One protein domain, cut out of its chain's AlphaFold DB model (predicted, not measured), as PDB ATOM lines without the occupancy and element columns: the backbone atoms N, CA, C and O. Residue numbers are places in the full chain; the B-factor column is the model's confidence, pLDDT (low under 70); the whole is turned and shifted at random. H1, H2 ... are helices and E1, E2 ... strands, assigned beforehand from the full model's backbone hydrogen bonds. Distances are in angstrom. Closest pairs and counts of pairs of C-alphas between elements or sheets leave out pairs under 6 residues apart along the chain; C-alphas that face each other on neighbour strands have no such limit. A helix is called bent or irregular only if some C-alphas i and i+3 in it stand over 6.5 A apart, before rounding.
ATOM      1  N   PHE A 295      31.827  -8.546 -38.390       95.44
ATOM      2  CA  PHE A 295      31.577  -8.148 -39.771       95.44
ATOM      3  C   PHE A 295      32.581  -7.088 -40.218       95.44
ATOM      4  O   PHE A 295      32.961  -6.200 -39.457       95.44
ATOM      5  N   ASP A 296      33.042  -7.172 -41.466       95.38
ATOM      6  CA  ASP A 296      33.837  -6.087 -42.047       95.38
ATOM      7  C   ASP A 296      32.947  -4.887 -42.414       95.38
ATOM      8  O   ASP A 296      33.402  -3.748 -42.363       95.38
ATOM      9  N   ILE A 297      31.685  -5.131 -42.771       96.44
ATOM     10  CA  ILE A 297      30.722  -4.101 -43.160       96.44
ATOM     11  C   ILE A 297      29.412  -4.369 -42.427       96.44
ATOM     12  O   ILE A 297      28.903  -5.486 -42.476       96.44
ATOM     13  N   VAL A 298      28.868  -3.340 -41.781       97.88
ATOM     14  CA  VAL A 298      27.494  -3.331 -41.273       97.88
ATOM     15  C   VAL A 298      26.767  -2.162 -41.918       97.88
ATOM     16  O   VAL A 298      27.156  -1.013 -41.733       97.88
ATOM     17  N   ASP A 299      25.725  -2.447 -42.687       96.75
ATOM     18  CA  ASP A 299      24.853  -1.425 -43.259       96.75
ATOM     19  C   ASP A 299      23.526  -1.437 -42.503       96.75
ATOM     20  O   ASP A 299      22.827  -2.450 -42.488       96.75
ATOM     21  N   THR A 300      23.202  -0.334 -41.828       95.94
ATOM     22  CA  THR A 300      21.947  -0.214 -41.082       95.94
ATOM     23  C   THR A 300      20.834   0.411 -41.915       95.94
ATOM     24  O   THR A 300      19.747   0.623 -41.382       95.94
ATOM     25  N   SER A 301      21.086   0.773 -43.180       91.88
ATOM     26  CA  SER A 301      20.150   1.547 -43.999       91.88
ATOM     27  C   SER A 301      19.631   2.766 -43.210       91.88
ATOM     28  O   SER A 301      20.385   3.410 -42.469       91.88
ATOM     29  N   ASN A 302      18.334   3.048 -43.320       89.88
ATOM     30  CA  ASN A 302      17.621   4.128 -42.652       89.88
ATOM     31  C   ASN A 302      17.181   3.839 -41.208       89.88
ATOM     32  O   ASN A 302      16.438   4.630 -40.626       89.88
ATOM     33  N   LEU A 303      17.652   2.751 -40.585       93.56
ATOM     34  CA  LEU A 303      17.238   2.389 -39.224       93.56
ATOM     35  C   LEU A 303      17.556   3.466 -38.183       93.56
ATOM     36  O   LEU A 303      16.910   3.514 -37.142       93.56
ATOM     37  N   VAL A 304      18.519   4.351 -38.447       90.56
ATOM     38  CA  VAL A 304      18.852   5.471 -37.553       90.56
ATOM     39  C   VAL A 304      17.675   6.429 -37.356       90.56
ATOM     40  O   VAL A 304      17.514   6.964 -36.259       90.56
ATOM     41  N   ASP A 305      16.803   6.572 -38.360       86.81
ATOM     42  CA  ASP A 305      15.603   7.411 -38.282       86.81
ATOM     43  C   ASP A 305      14.530   6.803 -37.362       86.81
ATOM     44  O   ASP A 305      13.652   7.524 -36.882       86.81
ATOM     45  N   HIS A 306      14.604   5.498 -37.085       88.62
ATOM     46  CA  HIS A 306      13.609   4.750 -36.311       88.62
ATOM     47  C   HIS A 306      14.116   4.332 -34.928       88.62
ATOM     48  O   HIS A 306      13.402   4.463 -33.938       88.62
ATOM     49  N   LEU A 307      15.352   3.843 -34.860       91.69
ATOM     50  CA  LEU A 307      15.961   3.258 -33.667       91.69
ATOM     51  C   LEU A 307      16.890   4.238 -32.944       91.69
ATOM     52  O   LEU A 307      17.233   4.008 -31.788       91.69
ATOM     53  N   GLY A 308      17.271   5.341 -33.594       89.75
ATOM     54  CA  GLY A 308      18.201   6.328 -33.056       89.75
ATOM     55  C   GLY A 308      19.666   5.907 -33.193       89.75
ATOM     56  O   GLY A 308      20.024   4.731 -33.116       89.75
ATOM     57  N   CYS A 309      20.545   6.892 -33.390       91.19
ATOM     58  CA  CYS A 309      21.957   6.638 -33.678       91.19
ATOM     59  C   CYS A 309      22.683   5.978 -32.506       91.19
ATOM     60  O   CYS A 309      23.347   4.967 -32.707       91.19
ATOM     61  N   LEU A 310      22.507   6.478 -31.278       92.06
ATOM     62  CA  LEU A 310      23.172   5.920 -30.093       92.06
ATOM     63  C   LEU A 310      22.863   4.429 -29.888       92.06
ATOM     64  O   LEU A 310      23.778   3.652 -29.620       92.06
ATOM     65  N   ASN A 311      21.604   4.022 -30.074       94.12
ATOM     66  CA  ASN A 311      21.193   2.623 -29.939       94.12
ATOM     67  C   ASN A 311      21.855   1.744 -31.005       94.12
ATOM     68  O   ASN A 311      22.372   0.675 -30.690       94.12
ATOM     69  N   LEU A 312      21.904   2.215 -32.256       95.50
ATOM     70  CA  LEU A 312      22.576   1.496 -33.336       95.50
ATOM     71  C   LEU A 312      24.086   1.394 -33.121       95.50
ATOM     72  O   LEU A 312      24.643   0.317 -33.306       95.50
ATOM     73  N   LEU A 313      24.759   2.473 -32.706       95.06
ATOM     74  CA  LEU A 313      26.199   2.432 -32.440       95.06
ATOM     75  C   LEU A 313      26.524   1.474 -31.282       95.06
ATOM     76  O   LEU A 313      27.482   0.710 -31.379       95.06
ATOM     77  N   ALA A 314      25.699   1.456 -30.230       94.44
ATOM     78  CA  ALA A 314      25.846   0.536 -29.102       94.44
ATOM     79  C   ALA A 314      25.623  -0.936 -29.494       94.44
ATOM     80  O   ALA A 314      26.333  -1.825 -29.022       94.44
ATOM     81  N   ALA A 315      24.635  -1.200 -30.349       95.94
ATOM     82  CA  ALA A 315      24.256  -2.553 -30.738       95.94
ATOM     83  C   ALA A 315      25.147  -3.111 -31.865       95.94
ATOM     84  O   ALA A 315      25.659  -4.224 -31.773       95.94
ATOM     85  N   ALA A 316      25.381  -2.345 -32.923       96.69
ATOM     86  CA  ALA A 316      26.065  -2.824 -34.118       96.69
ATOM     87  C   ALA A 316      27.565  -2.477 -34.157       96.69
ATOM     88  O   ALA A 316      28.336  -3.196 -34.790       96.69
ATOM     89  N   GLY A 317      28.011  -1.435 -33.447       94.69
ATOM     90  CA  GLY A 317      29.430  -1.065 -33.356       94.69
ATOM     91  C   GLY A 317      30.338  -2.207 -32.867       94.69
ATOM     92  O   GLY A 317      31.326  -2.503 -33.540       94.69
ATOM     93  N   PRO A 318      29.995  -2.914 -31.768       93.19
ATOM     94  CA  PRO A 318      30.783  -4.046 -31.265       93.19
ATOM     95  C   PRO A 318      30.879  -5.243 -32.220       93.19
ATOM     96  O   PRO A 318      31.772  -6.074 -32.064       93.19
ATOM     97  N   LEU A 319      29.979  -5.332 -33.204       95.12
ATOM     98  CA  LEU A 319      29.986  -6.394 -34.209       95.12
ATOM     99  C   LEU A 319      30.961  -6.109 -35.353       95.12
ATOM    100  O   LEU A 319      31.187  -6.982 -36.187       95.12
ATOM    101  N   LEU A 320      31.560  -4.917 -35.426       95.19
ATOM    102  CA  LEU A 320      32.610  -4.662 -36.402       95.19
ATOM    103  C   LEU A 320      33.863  -5.464 -36.062       95.19
ATOM    104  O   LEU A 320      34.325  -5.512 -34.923       95.19
ATOM    105  N   SER A 321      34.476  -6.038 -37.095       91.94
ATOM    106  CA  SER A 321      35.819  -6.588 -36.967       91.94
ATOM    107  C   SER A 321      36.774  -5.495 -36.458       91.94
ATOM    108  O   SER A 321      36.653  -4.333 -36.861       91.94
ATOM    109  N   PRO A 322      37.745  -5.830 -35.587       87.50
ATOM    110  CA  PRO A 322      38.695  -4.870 -35.030       87.50
ATOM    111  C   PRO A 322      39.776  -4.521 -36.066       87.50
ATOM    112  O   PRO A 322      40.963  -4.750 -35.861       87.50
ATOM    113  N   LYS A 323      39.356  -4.009 -37.226       89.19
ATOM    114  CA  LYS A 323      40.216  -3.579 -38.323       89.19
ATOM    115  C   LYS A 323      39.844  -2.145 -38.698       89.19
ATOM    116  O   LYS A 323      38.659  -1.871 -38.872       89.19
ATOM    117  N   PRO A 324      40.818  -1.264 -38.973       86.94
ATOM    118  CA  PRO A 324      40.538   0.087 -39.469       86.94
ATOM    119  C   PRO A 324      39.758   0.114 -40.793       86.94
ATOM    120  O   PRO A 324      39.155   1.120 -41.153       86.94
ATOM    121  N   THR A 325      39.766  -0.984 -41.553       91.06
ATOM    122  CA  THR A 325      38.983  -1.114 -42.786       91.06
ATOM    123  C   THR A 325      37.498  -1.342 -42.525       91.06
ATOM    124  O   THR A 325      36.695  -1.022 -43.402       91.06
ATOM    125  N   SER A 326      37.131  -1.865 -41.350       94.81
ATOM    126  CA  SER A 326      35.758  -2.243 -41.025       94.81
ATOM    127  C   SER A 326      34.878  -1.019 -40.809       94.81
ATOM    128  O   SER A 326      35.330  -0.003 -40.279       94.81
ATOM    129  N   THR A 327      33.641  -1.061 -41.299       95.62
ATOM    130  CA  THR A 327      32.776   0.125 -41.386       95.62
ATOM    131  C   THR A 327      31.337  -0.200 -41.060       95.62
ATOM    132  O   THR A 327      30.765  -1.125 -41.627       95.62
ATOM    133  N   LEU A 328      30.755   0.621 -40.198       96.44
ATOM    134  CA  LEU A 328      29.322   0.711 -40.007       96.44
ATOM    135  C   LEU A 328      28.800   1.925 -40.782       96.44
ATOM    136  O   LEU A 328      29.377   3.009 -40.704       96.44
ATOM    137  N   SER A 329      27.750   1.735 -41.572       94.88
ATOM    138  CA  SER A 329      27.099   2.775 -42.369       94.88
ATOM    139  C   SER A 329      25.713   3.043 -41.804       94.88
ATOM    140  O   SER A 329      24.937   2.108 -41.620       94.88
ATOM    141  N   THR A 330      25.410   4.314 -41.548       92.50
ATOM    142  CA  THR A 330      24.066   4.773 -41.178       92.50
ATOM    143  C   THR A 330      23.580   5.772 -42.214       92.50
ATOM    144  O   THR A 330      24.286   6.745 -42.496       92.50
ATOM    145  N   GLU A 331      22.377   5.573 -42.739       88.50
ATOM    146  CA  GLU A 331      21.739   6.475 -43.692       88.50
ATOM    147  C   GLU A 331      20.577   7.204 -43.020       88.50
ATOM    148  O   GLU A 331      19.717   6.581 -42.431       88.50
ATOM    149  N   MET A 332      20.525   8.525 -43.095       83.94
ATOM    150  CA  MET A 332      19.398   9.322 -42.609       83.94
ATOM    151  C   MET A 332      18.608   9.799 -43.819       83.94
ATOM    152  O   MET A 332      19.211  10.308 -44.764       83.94
ATOM    153  N   LEU A 333      17.286   9.646 -43.796       77.50
ATOM    154  CA  LEU A 333      16.369  10.146 -44.827       77.50
ATOM    155  C   LEU A 333      15.535  11.333 -44.334       77.50
ATOM    156  O   LEU A 333      14.993  12.087 -45.150       77.50
ATOM    157  N   VAL A 334      15.424  11.509 -43.015       70.56
ATOM    158  CA  VAL A 334      14.632  12.571 -42.389       70.56
ATOM    159  C   VAL A 334      15.550  13.590 -41.722       70.56
ATOM    160  O   VAL A 334      16.120  13.345 -40.661       70.56
ATOM    161  N   LEU A 335      15.650  14.783 -42.308       66.00
ATOM    162  CA  LEU A 335      16.344  15.896 -41.666       66.00
ATOM    163  C   LEU A 335      15.435  16.494 -40.578       66.00
ATOM    164  O   LEU A 335      14.446  17.154 -40.890       66.00
ATOM    165  N   ARG A 336      15.755  16.238 -39.304       61.28
ATOM    166  CA  ARG A 336      14.970  16.746 -38.158       61.28
ATOM    167  C   ARG A 336      15.383  18.148 -37.699       61.28
ATOM    168  O   ARG A 336      14.635  18.793 -36.975       61.28
ATOM    169  N   GLU A 337      16.555  18.619 -38.116       61.62
ATOM    170  CA  GLU A 337      17.091  19.943 -37.772       61.62
ATOM    171  C   GLU A 337      17.141  20.860 -38.999       61.62
ATOM    172  O   GLU A 337      16.976  20.423 -40.135       61.62
ATOM    173  N   ARG A 338      17.373  22.160 -38.786       58.66
ATOM    174  CA  ARG A 338      17.381  23.149 -39.881       58.66
ATOM    175  C   ARG A 338      18.519  22.949 -40.880       58.66
ATOM    176  O   ARG A 338      18.359  23.291 -42.052       58.66
ATOM    177  N   ASP A 339      19.651  22.426 -40.421       63.50
ATOM    178  CA  ASP A 339      20.800  22.106 -41.254       63.50
ATOM    179  C   ASP A 339      21.513  20.828 -40.779       63.50
ATOM    180  O   ASP A 339      21.267  20.297 -39.691       63.50
ATOM    181  N   VAL A 340      22.374  20.308 -41.653       63.09
ATOM    182  CA  VAL A 340      23.097  19.042 -41.472       63.09
ATOM    183  C   VAL A 340      24.079  19.112 -40.308       63.09
ATOM    184  O   VAL A 340      24.252  18.124 -39.601       63.09
ATOM    185  N   ASP A 341      24.691  20.273 -40.079       64.75
ATOM    186  CA  ASP A 341      25.684  20.455 -39.021       64.75
ATOM    187  C   ASP A 341      25.022  20.425 -37.643       64.75
ATOM    188  O   ASP A 341      25.538  19.812 -36.706       64.75
ATOM    189  N   GLN A 342      23.858  21.060 -37.510       66.19
ATOM    190  CA  GLN A 342      23.033  21.012 -36.314       66.19
ATOM    191  C   GLN A 342      22.509  19.593 -36.075       66.19
ATOM    192  O   GLN A 342      22.549  19.124 -34.935       66.19
ATOM    193  N   TYR A 343      22.115  18.883 -37.138       67.69
ATOM    194  CA  TYR A 343      21.669  17.494 -37.036       67.69
ATOM    195  C   TYR A 343      22.788  16.536 -36.622       67.69
ATOM    196  O   TYR A 343      22.623  15.754 -35.691       67.69
ATOM    197  N   ALA A 344      23.974  16.651 -37.220       66.50
ATOM    198  CA  ALA A 344      25.138  15.855 -36.838       66.50
ATOM    199  C   ALA A 344      25.541  16.087 -35.368       66.50
ATOM    200  O   ALA A 344      25.953  15.154 -34.678       66.50
ATOM    201  N   LYS A 345      25.376  17.318 -34.862       67.62
ATOM    202  CA  LYS A 345      25.630  17.683 -33.454       67.62
ATOM    203  C   LYS A 345      24.543  17.221 -32.481       67.62
ATOM    204  O   LYS A 345      24.791  17.214 -31.271       67.62
ATOM    205  N   SER A 346      23.333  16.914 -32.948       75.31
ATOM    206  CA  SER A 346      22.264  16.354 -32.110       75.31
ATOM    207  C   SER A 346      22.200  14.829 -32.179       75.31
ATOM    208  O   SER A 346      21.765  14.212 -31.210       75.31
ATOM    209  N   LEU A 347      22.735  14.225 -33.245       80.12
ATOM    210  CA  LEU A 347      22.650  12.795 -33.544       80.12
ATOM    211  C   LEU A 347      23.090  11.879 -32.394       80.12
ATOM    212  O   LEU A 347      22.469  10.848 -32.146       80.12
ATOM    213  N   VAL A 348      24.163  12.260 -31.699       86.12
ATOM    214  CA  VAL A 348      24.754  11.478 -30.601       86.12
ATOM    215  C   VAL A 348      24.622  12.164 -29.238       86.12
ATOM    216  O   VAL A 348      25.339  11.829 -28.299       86.12
ATOM    217  N   CYS A 349      23.730  13.155 -29.128       86.62
ATOM    218  CA  CYS A 349      23.440  13.881 -27.886       86.62
ATOM    219  C   CYS A 349      24.672  14.529 -27.210       86.62
ATOM    220  O   CYS A 349      24.630  14.878 -26.032       86.62
ATOM    221  N   GLY A 350      25.763  14.761 -27.944       86.12
ATOM    222  CA  GLY A 350      27.031  15.260 -27.411       86.12
ATOM    223  C   GLY A 350      28.007  15.664 -28.513       86.12
ATOM    224  O   GLY A 350      27.612  15.836 -29.666       86.12
ATOM    225  N   ASP A 351      29.284  15.827 -28.162       86.31
ATOM    226  CA  ASP A 351      30.337  16.028 -29.160       86.31
ATOM    227  C   ASP A 351      30.513  14.761 -30.012       86.31
ATOM    228  O   ASP A 351      30.766  13.680 -29.477       86.31
ATOM    229  N   LEU A 352      30.384  14.902 -31.335       87.25
ATOM    230  CA  LEU A 352      30.339  13.771 -32.264       87.25
ATOM    231  C   LEU A 352      31.595  12.900 -32.195       87.25
ATOM    232  O   LEU A 352      31.492  11.676 -32.147       87.25
ATOM    233  N   SER A 353      32.774  13.524 -32.169       87.00
ATOM    234  CA  SER A 353      34.043  12.790 -32.140       87.00
ATOM    235  C   SER A 353      34.235  12.065 -30.820       87.00
ATOM    236  O   SER A 353      34.592  10.892 -30.808       87.00
ATOM    237  N   THR A 354      33.966  12.746 -29.709       87.88
ATOM    238  CA  THR A 354      34.164  12.182 -28.374       87.88
ATOM    239  C   THR A 354      33.208  11.021 -28.120       87.88
ATOM    240  O   THR A 354      33.635   9.968 -27.653       87.88
ATOM    241  N   VAL A 355      31.926  11.169 -28.471       89.88
ATOM    242  CA  VAL A 355      30.939  10.095 -28.293       89.88
ATOM    243  C   VAL A 355      31.219   8.922 -29.235       89.88
ATOM    244  O   VAL A 355      31.160   7.778 -28.797       89.88
ATOM    245  N   ALA A 356      31.606   9.168 -30.492       90.69
ATOM    246  CA  ALA A 356      32.005   8.092 -31.402       90.69
ATOM    247  C   ALA A 356      33.204   7.293 -30.863       90.69
ATOM    248  O   ALA A 356      33.184   6.063 -30.886       90.69
ATOM    249  N   LEU A 357      34.206   7.978 -30.298       89.12
ATOM    250  CA  LEU A 357      35.363   7.330 -29.681       89.12
ATOM    251  C   LEU A 357      34.980   6.454 -28.480       89.12
ATOM    252  O   LEU A 357      35.577   5.394 -28.305       89.12
ATOM    253  N   LEU A 358      33.965   6.835 -27.695       88.81
ATOM    254  CA  LEU A 358      33.437   5.992 -26.610       88.81
ATOM    255  C   LEU A 358      32.813   4.689 -27.123       88.81
ATOM    256  O   LEU A 358      32.890   3.670 -26.441       88.81
ATOM    257  N   PHE A 359      32.265   4.696 -28.340       89.94
ATOM    258  CA  PHE A 359      31.822   3.486 -29.036       89.94
ATOM    259  C   PHE A 359      32.961   2.740 -29.755       89.94
ATOM    260  O   PHE A 359      32.716   1.709 -30.376       89.94
ATOM    261  N   GLY A 360      34.205   3.228 -29.689       89.88
ATOM    262  CA  GLY A 360      35.331   2.664 -30.437       89.88
ATOM    263  C   GLY A 360      35.229   2.905 -31.945       89.88
ATOM    264  O   GLY A 360      35.700   2.083 -32.734       89.88
ATOM    265  N   LEU A 361      34.600   4.011 -32.350       92.19
ATOM    266  CA  LEU A 361      34.322   4.352 -33.740       92.19
ATOM    267  C   LEU A 361      34.917   5.709 -34.126       92.19
ATOM    268  O   LEU A 361      35.075   6.610 -33.304       92.19
ATOM    269  N   ILE A 362      35.207   5.863 -35.415       91.62
ATOM    270  CA  ILE A 362      35.691   7.100 -36.023       91.62
ATOM    271  C   ILE A 362      34.668   7.574 -37.066       91.62
ATOM    272  O   ILE A 362      34.442   6.862 -38.052       91.62
ATOM    273  N   PRO A 363      34.075   8.772 -36.910       90.88
ATOM    274  CA  PRO A 363      33.196   9.357 -37.916       90.88
ATOM    275  C   PRO A 363      34.047   9.903 -39.073       90.88
ATOM    276  O   PRO A 363      34.557  11.024 -39.030       90.88
ATOM    277  N   THR A 364      34.221   9.092 -40.117       87.62
ATOM    278  CA  THR A 364      35.218   9.312 -41.185       87.62
ATOM    279  C   THR A 364      35.049  10.663 -41.865       87.62
ATOM    280  O   THR A 364      36.021  11.399 -42.050       87.62
ATOM    281  N   GLN A 365      33.811  11.007 -42.223       85.75
ATOM    282  CA  GLN A 365      33.510  12.256 -42.913       85.75
ATOM    283  C   GLN A 365      33.824  13.476 -42.049       85.75
ATOM    284  O   GLN A 365      34.349  14.464 -42.555       85.75
ATOM    285  N   TYR A 366      33.551  13.387 -40.745       83.06
ATOM    286  CA  TYR A 366      33.792  14.481 -39.810       83.06
ATOM    287  C   TYR A 366      35.294  14.743 -39.619       83.06
ATOM    288  O   TYR A 366      35.713  15.894 -39.583       83.06
ATOM    289  N   TRP A 367      36.123  13.693 -39.554       81.69
ATOM    290  CA  TRP A 367      37.574  13.842 -39.353       81.69
ATOM    291  C   TRP A 367      38.334  14.232 -40.615       81.69
ATOM    292  O   TRP A 367      39.314  14.969 -40.544       81.69
ATOM    293  N   THR A 368      37.914  13.715 -41.767       85.81
ATOM    294  CA  THR A 368      38.644  13.918 -43.028       85.81
ATOM    295  C   THR A 368      38.145  15.120 -43.821       85.81
ATOM    296  O   THR A 368      38.841  15.575 -44.724       85.81
ATOM    297  N   GLY A 369      36.931  15.609 -43.544       83.38
ATOM    298  CA  GLY A 369      36.249  16.582 -44.400       83.38
ATOM    299  C   GLY A 369      35.899  16.028 -45.788       83.38
ATOM    300  O   GLY A 369      35.591  16.799 -46.693       83.38
ATOM    301  N   THR A 370      35.962  14.704 -45.981       81.69
ATOM    302  CA  THR A 370      35.680  14.043 -47.262       81.69
ATOM    303  C   THR A 370      34.452  13.150 -47.161       81.69
ATOM    304  O   THR A 370      34.199  12.538 -46.127       81.69
ATOM    305  N   CYS A 371      33.680  13.052 -48.241       78.88
ATOM    306  CA  CYS A 371      32.511  12.184 -48.314       78.88
ATOM    307  C   CYS A 371      32.487  11.457 -49.660       78.88
ATOM    308  O   CYS A 371      32.754  12.061 -50.697       78.88
ATOM    309  N   ALA A 372      32.157  10.164 -49.642       73.25
ATOM    310  CA  ALA A 372      32.012   9.359 -50.856       73.25
ATOM    311  C   ALA A 372      30.666   9.589 -51.569       73.25
ATOM    312  O   ALA A 372      30.478   9.137 -52.695       73.25
ATOM    313  N   THR A 373      29.723  10.280 -50.923       75.19
ATOM    314  CA  THR A 373      28.383  10.536 -51.457       75.19
ATOM    315  C   THR A 373      28.182  12.023 -51.708       75.19
ATOM    316  O   THR A 373      28.473  12.851 -50.846       75.19
ATOM    317  N   SER A 374      27.643  12.359 -52.879       73.69
ATOM    318  CA  SER A 374      27.287  13.737 -53.211       73.69
ATOM    319  C   SER A 374      25.998  14.146 -52.499       73.69
ATOM    320  O   SER A 374      24.968  13.494 -52.651       73.69
ATOM    321  N   SER A 375      26.045  15.260 -51.770       70.81
ATOM    322  CA  SER A 375      24.868  15.934 -51.209       70.81
ATOM    323  C   SER A 375      24.273  16.975 -52.166       70.81
ATOM    324  O   SER A 375      23.288  17.625 -51.828       70.81
ATOM    325  N   PHE A 376      24.838  17.145 -53.369       73.06
ATOM    326  CA  PHE A 376      24.424  18.183 -54.320       73.06
ATOM    327  C   PHE A 376      22.932  18.113 -54.660       73.06
ATOM    328  O   PHE A 376      22.242  19.130 -54.613       73.06
ATOM    329  N   SER A 377      22.420  16.914 -54.949       69.75
ATOM    330  CA  SER A 377      21.000  16.711 -55.257       69.75
ATOM    331  C   SER A 377      20.093  17.135 -54.099       69.75
ATOM    332  O   SER A 377      19.024  17.689 -54.342       69.75
ATOM    333  N   GLU A 378      20.538  16.946 -52.853       70.94
ATOM    334  CA  GLU A 378      19.797  17.354 -51.655       70.94
ATOM    335  C   GLU A 378      19.820  18.865 -51.456       70.94
ATOM    336  O   GLU A 378      18.788  19.469 -51.175       70.94
ATOM    337  N   TYR A 379      20.978  19.499 -51.655       70.56
ATOM    338  CA  TYR A 379      21.086  20.956 -51.617       70.56
ATOM    339  C   TYR A 379      20.207  21.611 -52.680       70.56
ATOM    340  O   TYR A 379      19.501  22.572 -52.373       70.56
ATOM    341  N   LEU A 380      20.199  21.079 -53.905       70.62
ATOM    342  CA  LEU A 380      19.378  21.598 -54.995       70.62
ATOM    343  C   LEU A 380      17.883  21.432 -54.689       70.62
ATOM    344  O   LEU A 380      17.134  22.404 -54.760       70.62
ATOM    345  N   ALA A 381      17.461  20.236 -54.265       67.38
ATOM    346  CA  ALA A 381      16.075  19.965 -53.885       67.38
ATOM    347  C   ALA A 381      15.603  20.846 -52.711       67.38
ATOM    348  O   ALA A 381      14.511  21.409 -52.754       67.38
ATOM    349  N   ASN A 382      16.440  21.022 -51.686       65.56
ATOM    350  CA  ASN A 382      16.134  21.881 -50.540       65.56
ATOM    351  C   ASN A 382      16.135  23.373 -50.896       65.56
ATOM    352  O   ASN A 382      15.430  24.149 -50.255       65.56
ATOM    353  N   SER A 383      16.901  23.793 -51.905       67.12
ATOM    354  CA  SER A 383      16.877  25.177 -52.398       67.12
ATOM    355  C   SER A 383      15.564  25.481 -53.116       67.12
ATOM    356  O   SER A 383      14.936  26.487 -52.807       67.12
ATOM    357  N   LEU A 384      15.094  24.563 -53.966       64.44
ATOM    358  CA  LEU A 384      13.796  24.680 -54.642       64.44
ATOM    359  C   LEU A 384      12.623  24.699 -53.644       64.44
ATOM    360  O   LEU A 384      11.701  25.495 -53.788       64.44
ATOM    361  N   LYS A 385      12.697  23.903 -52.565       63.47
ATOM    362  CA  LYS A 385      11.708  23.927 -51.469       63.47
ATOM    363  C   LYS A 385      11.565  25.276 -50.771       63.47
ATOM    364  O   LYS A 385      10.482  25.618 -50.308       63.47
ATOM    365  N   LYS A 386      12.661  26.026 -50.622       61.28
ATOM    366  CA  LYS A 386      12.628  27.328 -49.935       61.28
ATOM    367  C   LYS A 386      11.841  28.375 -50.723       61.28
ATOM    368  O   LYS A 386      11.331  29.307 -50.108       61.28
ATOM    369  N   GLU A 387      11.751  28.226 -52.042       58.19
ATOM    370  CA  GLU A 387      11.006  29.135 -52.919       58.19
ATOM    371  C   GLU A 387       9.499  28.834 -52.929       58.19
ATOM    372  O   GLU A 387       8.697  29.758 -53.054       58.19
ATOM    373  N   ASP A 388       9.108  27.575 -52.710       52.94
ATOM    374  CA  ASP A 388       7.711  27.155 -52.574       52.94
ATOM    375  C   ASP A 388       7.538  26.169 -51.399       52.94
ATOM    376  O   ASP A 388       7.761  24.966 -51.560       52.94
ATOM    377  N   PRO A 389       7.101  26.634 -50.212       51.81
ATOM    378  CA  PRO A 389       6.880  25.783 -49.038       51.81
ATOM    379  C   PRO A 389       5.783  24.723 -49.223       51.81
ATOM    380  O   PRO A 389       5.683  23.809 -48.406       51.81
ATOM    381  N   SER A 390       4.941  24.851 -50.259       51.62
ATOM    382  CA  SER A 390       3.949  23.836 -50.631       51.62
ATOM    383  C   SER A 390       4.544  22.715 -51.494       51.62
ATOM    384  O   SER A 390       3.889  21.699 -51.740       51.62
ATOM    385  N   SER A 391       5.804  22.860 -51.916       49.88
ATOM    386  CA  SER A 391       6.505  21.862 -52.710       49.88
ATOM    387  C   SER A 391       6.995  20.678 -51.862       49.88
ATOM    388  O   SER A 391       7.609  20.823 -50.807       49.88
ATOM    389  N   MET A 392       6.668  19.487 -52.371       50.53
ATOM    390  CA  MET A 392       7.239  18.152 -52.142       50.53
ATOM    391  C   MET A 392       7.932  17.894 -50.793       50.53
ATOM    392  O   MET A 392       9.010  18.411 -50.531       50.53
ATOM    393  N   ASN A 393       7.452  16.920 -50.011       50.84
ATOM    394  CA  ASN A 393       8.259  16.296 -48.953       50.84
ATOM    395  C   ASN A 393       9.456  15.540 -49.567       50.84
ATOM    396  O   ASN A 393       9.397  14.336 -49.796       50.84
ATOM    397  N   THR A 394      10.561  16.230 -49.857       55.66
ATOM    398  CA  THR A 394      11.816  15.558 -50.217       55.66
ATOM    399  C   THR A 394      12.454  14.991 -48.954       55.66
ATOM    400  O   THR A 394      12.743  15.728 -48.009       55.66
ATOM    401  N   GLN A 395      12.635  13.672 -48.931       64.38
ATOM    402  CA  GLN A 395      13.593  13.027 -48.035       64.38
ATOM    403  C   GLN A 395      14.971  13.639 -48.305       64.38
ATOM    404  O   GLN A 395      15.292  13.872 -49.469       64.38
ATOM    405  N   SER A 396      15.785  13.853 -47.277       68.75
ATOM    406  CA  SER A 396      17.180  14.259 -47.450       68.75
ATOM    407  C   SER A 396      18.101  13.131 -47.038       68.75
ATOM    408  O   SER A 396      18.096  12.744 -45.875       68.75
ATOM    409  N   ARG A 397      18.868  12.603 -47.997       77.81
ATOM    410  CA  ARG A 397      19.748  11.455 -47.785       77.81
ATOM    411  C   ARG A 397      21.125  11.890 -47.297       77.81
ATOM    412  O   ARG A 397      21.867  12.536 -48.034       77.81
ATOM    413  N   TYR A 398      21.494  11.455 -46.099       80.50
ATOM    414  CA  TYR A 398      22.821  11.671 -45.525       80.50
ATOM    415  C   TYR A 398      23.398  10.363 -45.005       80.50
ATOM    416  O   TYR A 398      22.813   9.730 -44.134       80.50
ATOM    417  N   ILE A 399      24.565   9.978 -45.513       86.19
ATOM    418  CA  ILE A 399      25.252   8.758 -45.088       86.19
ATOM    419  C   ILE A 399      26.441   9.140 -44.216       86.19
ATOM    420  O   ILE A 399      27.288   9.936 -44.627       86.19
ATOM    421  N   LEU A 400      26.517   8.540 -43.030       87.94
ATOM    422  CA  LEU A 400      27.650   8.640 -42.113       87.94
ATOM    423  C   LEU A 400      28.360   7.288 -42.025       87.94
ATOM    424  O   LEU A 400      27.720   6.251 -41.862       87.94
ATOM    425  N   LEU A 401      29.690   7.314 -42.162       92.81
ATOM    426  CA  LEU A 401      30.545   6.131 -42.136       92.81
ATOM    427  C   LEU A 401      31.373   6.121 -40.853       92.81
ATOM    428  O   LEU A 401      32.250   6.965 -40.636       92.81
ATOM    429  N   TRP A 402      31.125   5.106 -40.041       93.50
ATOM    430  CA  TRP A 402      31.733   4.892 -38.741       93.50
ATOM    431  C   TRP A 402      32.773   3.783 -38.873       93.50
ATOM    432  O   TRP A 402      32.445   2.604 -39.005       93.50
ATOM    433  N   LYS A 403      34.049   4.162 -38.913       93.94
ATOM    434  CA  LYS A 403      35.162   3.212 -39.020       93.94
ATOM    435  C   LYS A 403      35.480   2.642 -37.649       93.94
ATOM    436  O   LYS A 403      35.483   3.382 -36.669       93.94
ATOM    437  N   SER A 404      35.787   1.350 -37.581       92.31
ATOM    438  CA  SER A 404      36.303   0.758 -36.347       92.31
ATOM    439  C   SER A 404      37.638   1.407 -35.988       92.31
ATOM    440  O   SER A 404      38.526   1.531 -36.834       92.31
ATOM    441  N   LEU A 405      37.794   1.798 -34.723       86.88
ATOM    442  CA  LEU A 405      39.049   2.330 -34.192       86.88
ATOM    443  C   LEU A 405      40.174   1.276 -34.250       86.88
ATOM    444  O   LEU A 405      41.349   1.618 -34.149       86.88
ATOM    445  N   GLY A 406      39.832  -0.008 -34.432       75.31
ATOM    446  CA  GLY A 406      40.796  -1.104 -34.556       75.31
ATOM    447  C   GLY A 406      41.519  -1.444 -33.251       75.31
ATOM    448  O   GLY A 406      42.406  -2.294 -33.249       75.31
ATOM    449  N   LEU A 407      41.141  -0.806 -32.141       68.44
ATOM    450  CA  LEU A 407      41.669  -1.103 -30.815       68.44
ATOM    451  C   LEU A 407      40.703  -2.062 -30.115       68.44
ATOM    452  O   LEU A 407      39.493  -1.814 -30.107       68.44
ATOM    453  N   PRO A 408      41.194  -3.148 -29.503       56.97
ATOM    454  CA  PRO A 408      40.347  -3.984 -28.672       56.97
ATOM    455  C   PRO A 408      39.889  -3.174 -27.451       56.97
ATOM    456  O   PRO A 408      40.697  -2.813 -26.599       56.97
ATOM    457  N   SER A 425      42.172   6.448 -22.771       80.12
ATOM    458  CA  SER A 425      42.157   6.907 -21.378       80.12
ATOM    459  C   SER A 425      41.440   8.244 -21.267       80.12
ATOM    460  O   SER A 425      41.734   9.159 -22.035       80.12
ATOM    461  N   PHE A 426      40.571   8.379 -20.272       83.75
ATOM    462  CA  PHE A 426      39.844   9.613 -19.988       83.75
ATOM    463  C   PHE A 426      40.098  10.062 -18.553       83.75
ATOM    464  O   PHE A 426      40.248   9.222 -17.662       83.75
ATOM    465  N   ASP A 427      40.083  11.374 -18.313       92.19
ATOM    466  CA  ASP A 427      39.940  11.878 -16.951       92.19
ATOM    467  C   ASP A 427      38.556  11.465 -16.403       92.19
ATOM    468  O   ASP A 427      37.535  11.727 -17.052       92.19
ATOM    469  N   PRO A 428      38.475  10.818 -15.224       92.31
ATOM    470  CA  PRO A 428      37.207  10.321 -14.700       92.31
ATOM    471  C   PRO A 428      36.144  11.405 -14.479       92.31
ATOM    472  O   PRO A 428      34.957  11.140 -14.676       92.31
ATOM    473  N   LYS A 429      36.534  12.621 -14.066       95.19
ATOM    474  CA  LYS A 429      35.582  13.714 -13.809       95.19
ATOM    475  C   LYS A 429      35.068  14.300 -15.115       95.19
ATOM    476  O   LYS A 429      33.873  14.584 -15.222       95.19
ATOM    477  N   GLU A 430      35.943  14.464 -16.100       92.50
ATOM    478  CA  GLU A 430      35.553  14.930 -17.430       92.50
ATOM    479  C   GLU A 430      34.618  13.930 -18.114       92.50
ATOM    480  O   GLU A 430      33.562  14.330 -18.609       92.50
ATOM    481  N   LEU A 431      34.933  12.630 -18.053       91.31
ATOM    482  CA  LEU A 431      34.075  11.581 -18.605       91.31
ATOM    483  C   LEU A 431      32.706  11.547 -17.919       91.31
ATOM    484  O   LEU A 431      31.682  11.525 -18.599       91.31
ATOM    485  N   ALA A 432      32.664  11.591 -16.584       93.75
ATOM    486  CA  ALA A 432      31.403  11.627 -15.846       93.75
ATOM    487  C   ALA A 432      30.559  12.859 -16.215       93.75
ATOM    488  O   ALA A 432      29.353  12.747 -16.435       93.75
ATOM    489  N   THR A 433      31.198  14.026 -16.346       93.50
ATOM    490  CA  THR A 433      30.527  15.269 -16.756       93.50
ATOM    491  C   THR A 433      29.967  15.162 -18.174       93.50
ATOM    492  O   THR A 433      28.842  15.595 -18.428       93.50
ATOM    493  N   LEU A 434      30.728  14.574 -19.098       90.81
ATOM    494  CA  LEU A 434      30.286  14.335 -20.468       90.81
ATOM    495  C   LEU A 434      29.084  13.384 -20.509       90.81
ATOM    496  O   LEU A 434      28.076  13.722 -21.124       90.81
ATOM    497  N   MET A 435      29.160  12.236 -19.830       91.56
ATOM    498  CA  MET A 435      28.069  11.252 -19.777       91.56
ATOM    499  C   MET A 435      26.801  11.827 -19.163       91.56
ATOM    500  O   MET A 435      25.714  11.598 -19.687       91.56
ATOM    501  N   TYR A 436      26.932  12.652 -18.125       92.31
ATOM    502  CA  TYR A 436      25.792  13.355 -17.551       92.31
ATOM    503  C   TYR A 436      25.138  14.326 -18.547       92.31
ATOM    504  O   TYR A 436      23.916  14.362 -18.661       92.31
ATOM    505  N   ARG A 437      25.928  15.078 -19.325       90.62
ATOM    506  CA  ARG A 437      25.393  15.975 -20.367       90.62
ATOM    507  C   ARG A 437      24.712  15.215 -21.502       90.62
ATOM    508  O   ARG A 437      23.650  15.643 -21.947       90.62
ATOM    509  N   VAL A 438      25.311  14.111 -21.951       89.50
ATOM    510  CA  VAL A 438      24.719  13.229 -22.969       89.50
ATOM    511  C   VAL A 438      23.377  12.697 -22.471       89.50
ATOM    512  O   VAL A 438      22.380  12.843 -23.169       89.50
ATOM    513  N   TYR A 439      23.332  12.190 -21.236       90.38
ATOM    514  CA  TYR A 439      22.106  11.731 -20.585       90.38
ATOM    515  C   TYR A 439      21.022  12.818 -20.553       90.38
ATOM    516  O   TYR A 439      19.925  12.595 -21.053       90.38
ATOM    517  N   LEU A 440      21.328  14.017 -20.045       90.62
ATOM    518  CA  LEU A 440      20.349  15.111 -19.997       90.62
ATOM    519  C   LEU A 440      19.800  15.467 -21.383       90.62
ATOM    520  O   LEU A 440      18.627  15.793 -21.517       90.62
ATOM    521  N   ARG A 441      20.638  15.392 -22.421       87.69
ATOM    522  CA  ARG A 441      20.226  15.700 -23.791       87.69
ATOM    523  C   ARG A 441      19.403  14.585 -24.436       87.69
ATOM    524  O   ARG A 441      18.540  14.891 -25.250       87.69
ATOM    525  N   MET A 442      19.635  13.323 -24.073       87.00
ATOM    526  CA  MET A 442      18.787  12.203 -24.503       87.00
ATOM    527  C   MET A 442      17.344  12.359 -24.007       87.00
ATOM    528  O   MET A 442      16.417  12.039 -24.740       87.00
ATOM    529  N   PHE A 443      17.169  12.888 -22.793       87.12
ATOM    530  CA  PHE A 443      15.872  13.029 -22.118       87.12
ATOM    531  C   PHE A 443      15.389  14.488 -22.037       87.12
ATOM    532  O   PHE A 443      14.576  14.841 -21.182       87.12
ATOM    533  N   GLN A 444      15.888  15.360 -22.920       84.94
ATOM    534  CA  GLN A 444      15.573  16.795 -22.887       84.94
ATOM    535  C   GLN A 444      14.066  17.074 -23.024       84.94
ATOM    536  O   GLN A 444      13.566  18.026 -22.434       84.94
ATOM    537  N   ASP A 445      13.342  16.211 -23.745       81.81
ATOM    538  CA  ASP A 445      11.903  16.344 -24.000       81.81
ATOM    539  C   ASP A 445      11.034  15.693 -22.902       81.81
ATOM    540  O   ASP A 445       9.817  15.862 -22.891       81.81
ATOM    541  N   GLU A 446      11.648  14.973 -21.956       82.44
ATOM    542  CA  GLU A 446      10.983  14.376 -20.782       82.44
ATOM    543  C   GLU A 446      11.121  15.246 -19.521       82.44
ATOM    544  O   GLU A 446      10.599  14.920 -18.455       82.44
ATOM    545  N   SER A 447      11.835  16.367 -19.636       61.72
ATOM    546  CA  SER A 447      12.051  17.318 -18.548       61.72
ATOM    547  C   SER A 447      10.816  18.215 -18.392       61.72
ATOM    548  O   SER A 447      10.748  19.283 -18.999       61.72
ATOM    549  N   TRP A 448       9.823  17.754 -17.625       51.53
ATOM    550  CA  TRP A 448       8.642  18.538 -17.227       51.53
ATOM    551  C   TRP A 448       8.911  19.536 -16.097       51.53
ATOM    552  O   TRP A 448       9.685  19.209 -15.164       51.53
TER     553      TRP A 448
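AT A GLANCE: This is residues 295 to 408 and 425 to 448 of the 448 residues of the protein "DUF4470 domain-containing protein" of Coccidioides immitis RMSCC 3703 (UniProt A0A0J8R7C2). A small sheet of four strands, E1, E2, E4 and E3, makes the body, with helix H2 running over one face and the short helices H1, H4 and H5 placed round it. H6 lies well out from this body, between the links of residues 369 to 375 and 388 to 397, and H7, the longest helix, is set off from the sheet beyond H4. The printed part has 138 residues, with seven named helices and four named strands in the order E1 H1 H2 E2 H3 H4 E3 H5 H6 E4 H7; the sheet's order is E1 E2 E4 E3, mixed, and the class is mixed, helices and strands. The whole is compact, with a radius of gyration of the C-alphas of 16.3 A, and spans 50 by 42 by 25 A.

IN THESE COORDINATES: E1 is residues 297 to 299, beginning at C-alpha 297 at (30.722, -4.101, -43.160). H1 is residues 301 to 307 and is irregular, with C-alphas 301 and 304 7.7 A apart. H2 is residues 309 to 319, 15.3 A long, and only just irregular: C-alphas 315 and 318 are 6.7 A apart. E2 is residues 327 to 332, 16.3 A long. H3 is residues 340 to 347, and H4 is residues 352 to 358, each 10.1 A long. E3 is residues 361 to 363, and H5 is residues 364 to 368. H6 is residues 376 to 387, 17.4 A long, beginning at C-alpha 376 at (24.424, 18.183, -54.320). E4 is residues 398 to 404, 19.6 A long. H7 is residues 428 to 442, 21.0 A long, ending at C-alpha 442 at (18.787, 12.203, -24.503).

HOW THE PARTS SIT: E1 and E2 are parallel at 13 degrees, with N 329 and O 298 2.8 A apart, within hydrogen-bond range. E2 and E4 are antiparallel at 160 degrees, with N 330 and O 400 3.0 A apart, within hydrogen-bond range. E4 and E3 are antiparallel at 145 degrees, with N 362 and O 403 2.8 A apart, within hydrogen-bond range. E1, H1 H2, E2 is a strand-helix-strand unit, two parallel neighbour strands with helices between, and E2, H3 H4, E3 is a split one, with E4 between its strands; both crossovers are right-handed. The sheet with H2 and H4 makes two layers, helices on one face of a sheet. H2 has a height over the sheet of 9.0 A and runs along the strands, at 23 degrees to E2 on the local plane; its closest C-alphas to E2 are those of Gly 317 and Leu 328, 6.9 A. H1 and H4 stand at the sheet's level; the closest C-alphas of H1 and E2 are those of Asn 302 and Glu 331, 4.9 A, and of H4 and E3 those of Ala 356 and Ile 362, 6.0 A. H5 only grazes the sheet, with residues 364 to 366. H3 is not on the sheet; it is close to but not clearly touching H2, with the C-alphas of Cys 309 and Leu 347 6.2 A apart. H4 and H7 are near each other, with 6 pairs of C-alphas within 10 A. H6 and H7 are apart. Every O i to N i+4 pair is within hydrogen-bond range in H3, H4, H5 and H7; H2 has 5 of 7, H6 7 of 8 and H1 1 of 3, with 2 of 4 O i to N i+3 pairs in H1.

THE WHOLE: The two C-alphas farthest apart are those of Asp 388 and Pro 408, 51.0 A. Residues 409 to 424 are not printed, and C-alphas 408 and 425 are 13.2 A apart across this cut. Of the links that are printed whole, none is long. The mean pLDDT of the printed part is 81.8; 32 residues are under 70, among them 335 to 345 and 381 to 396.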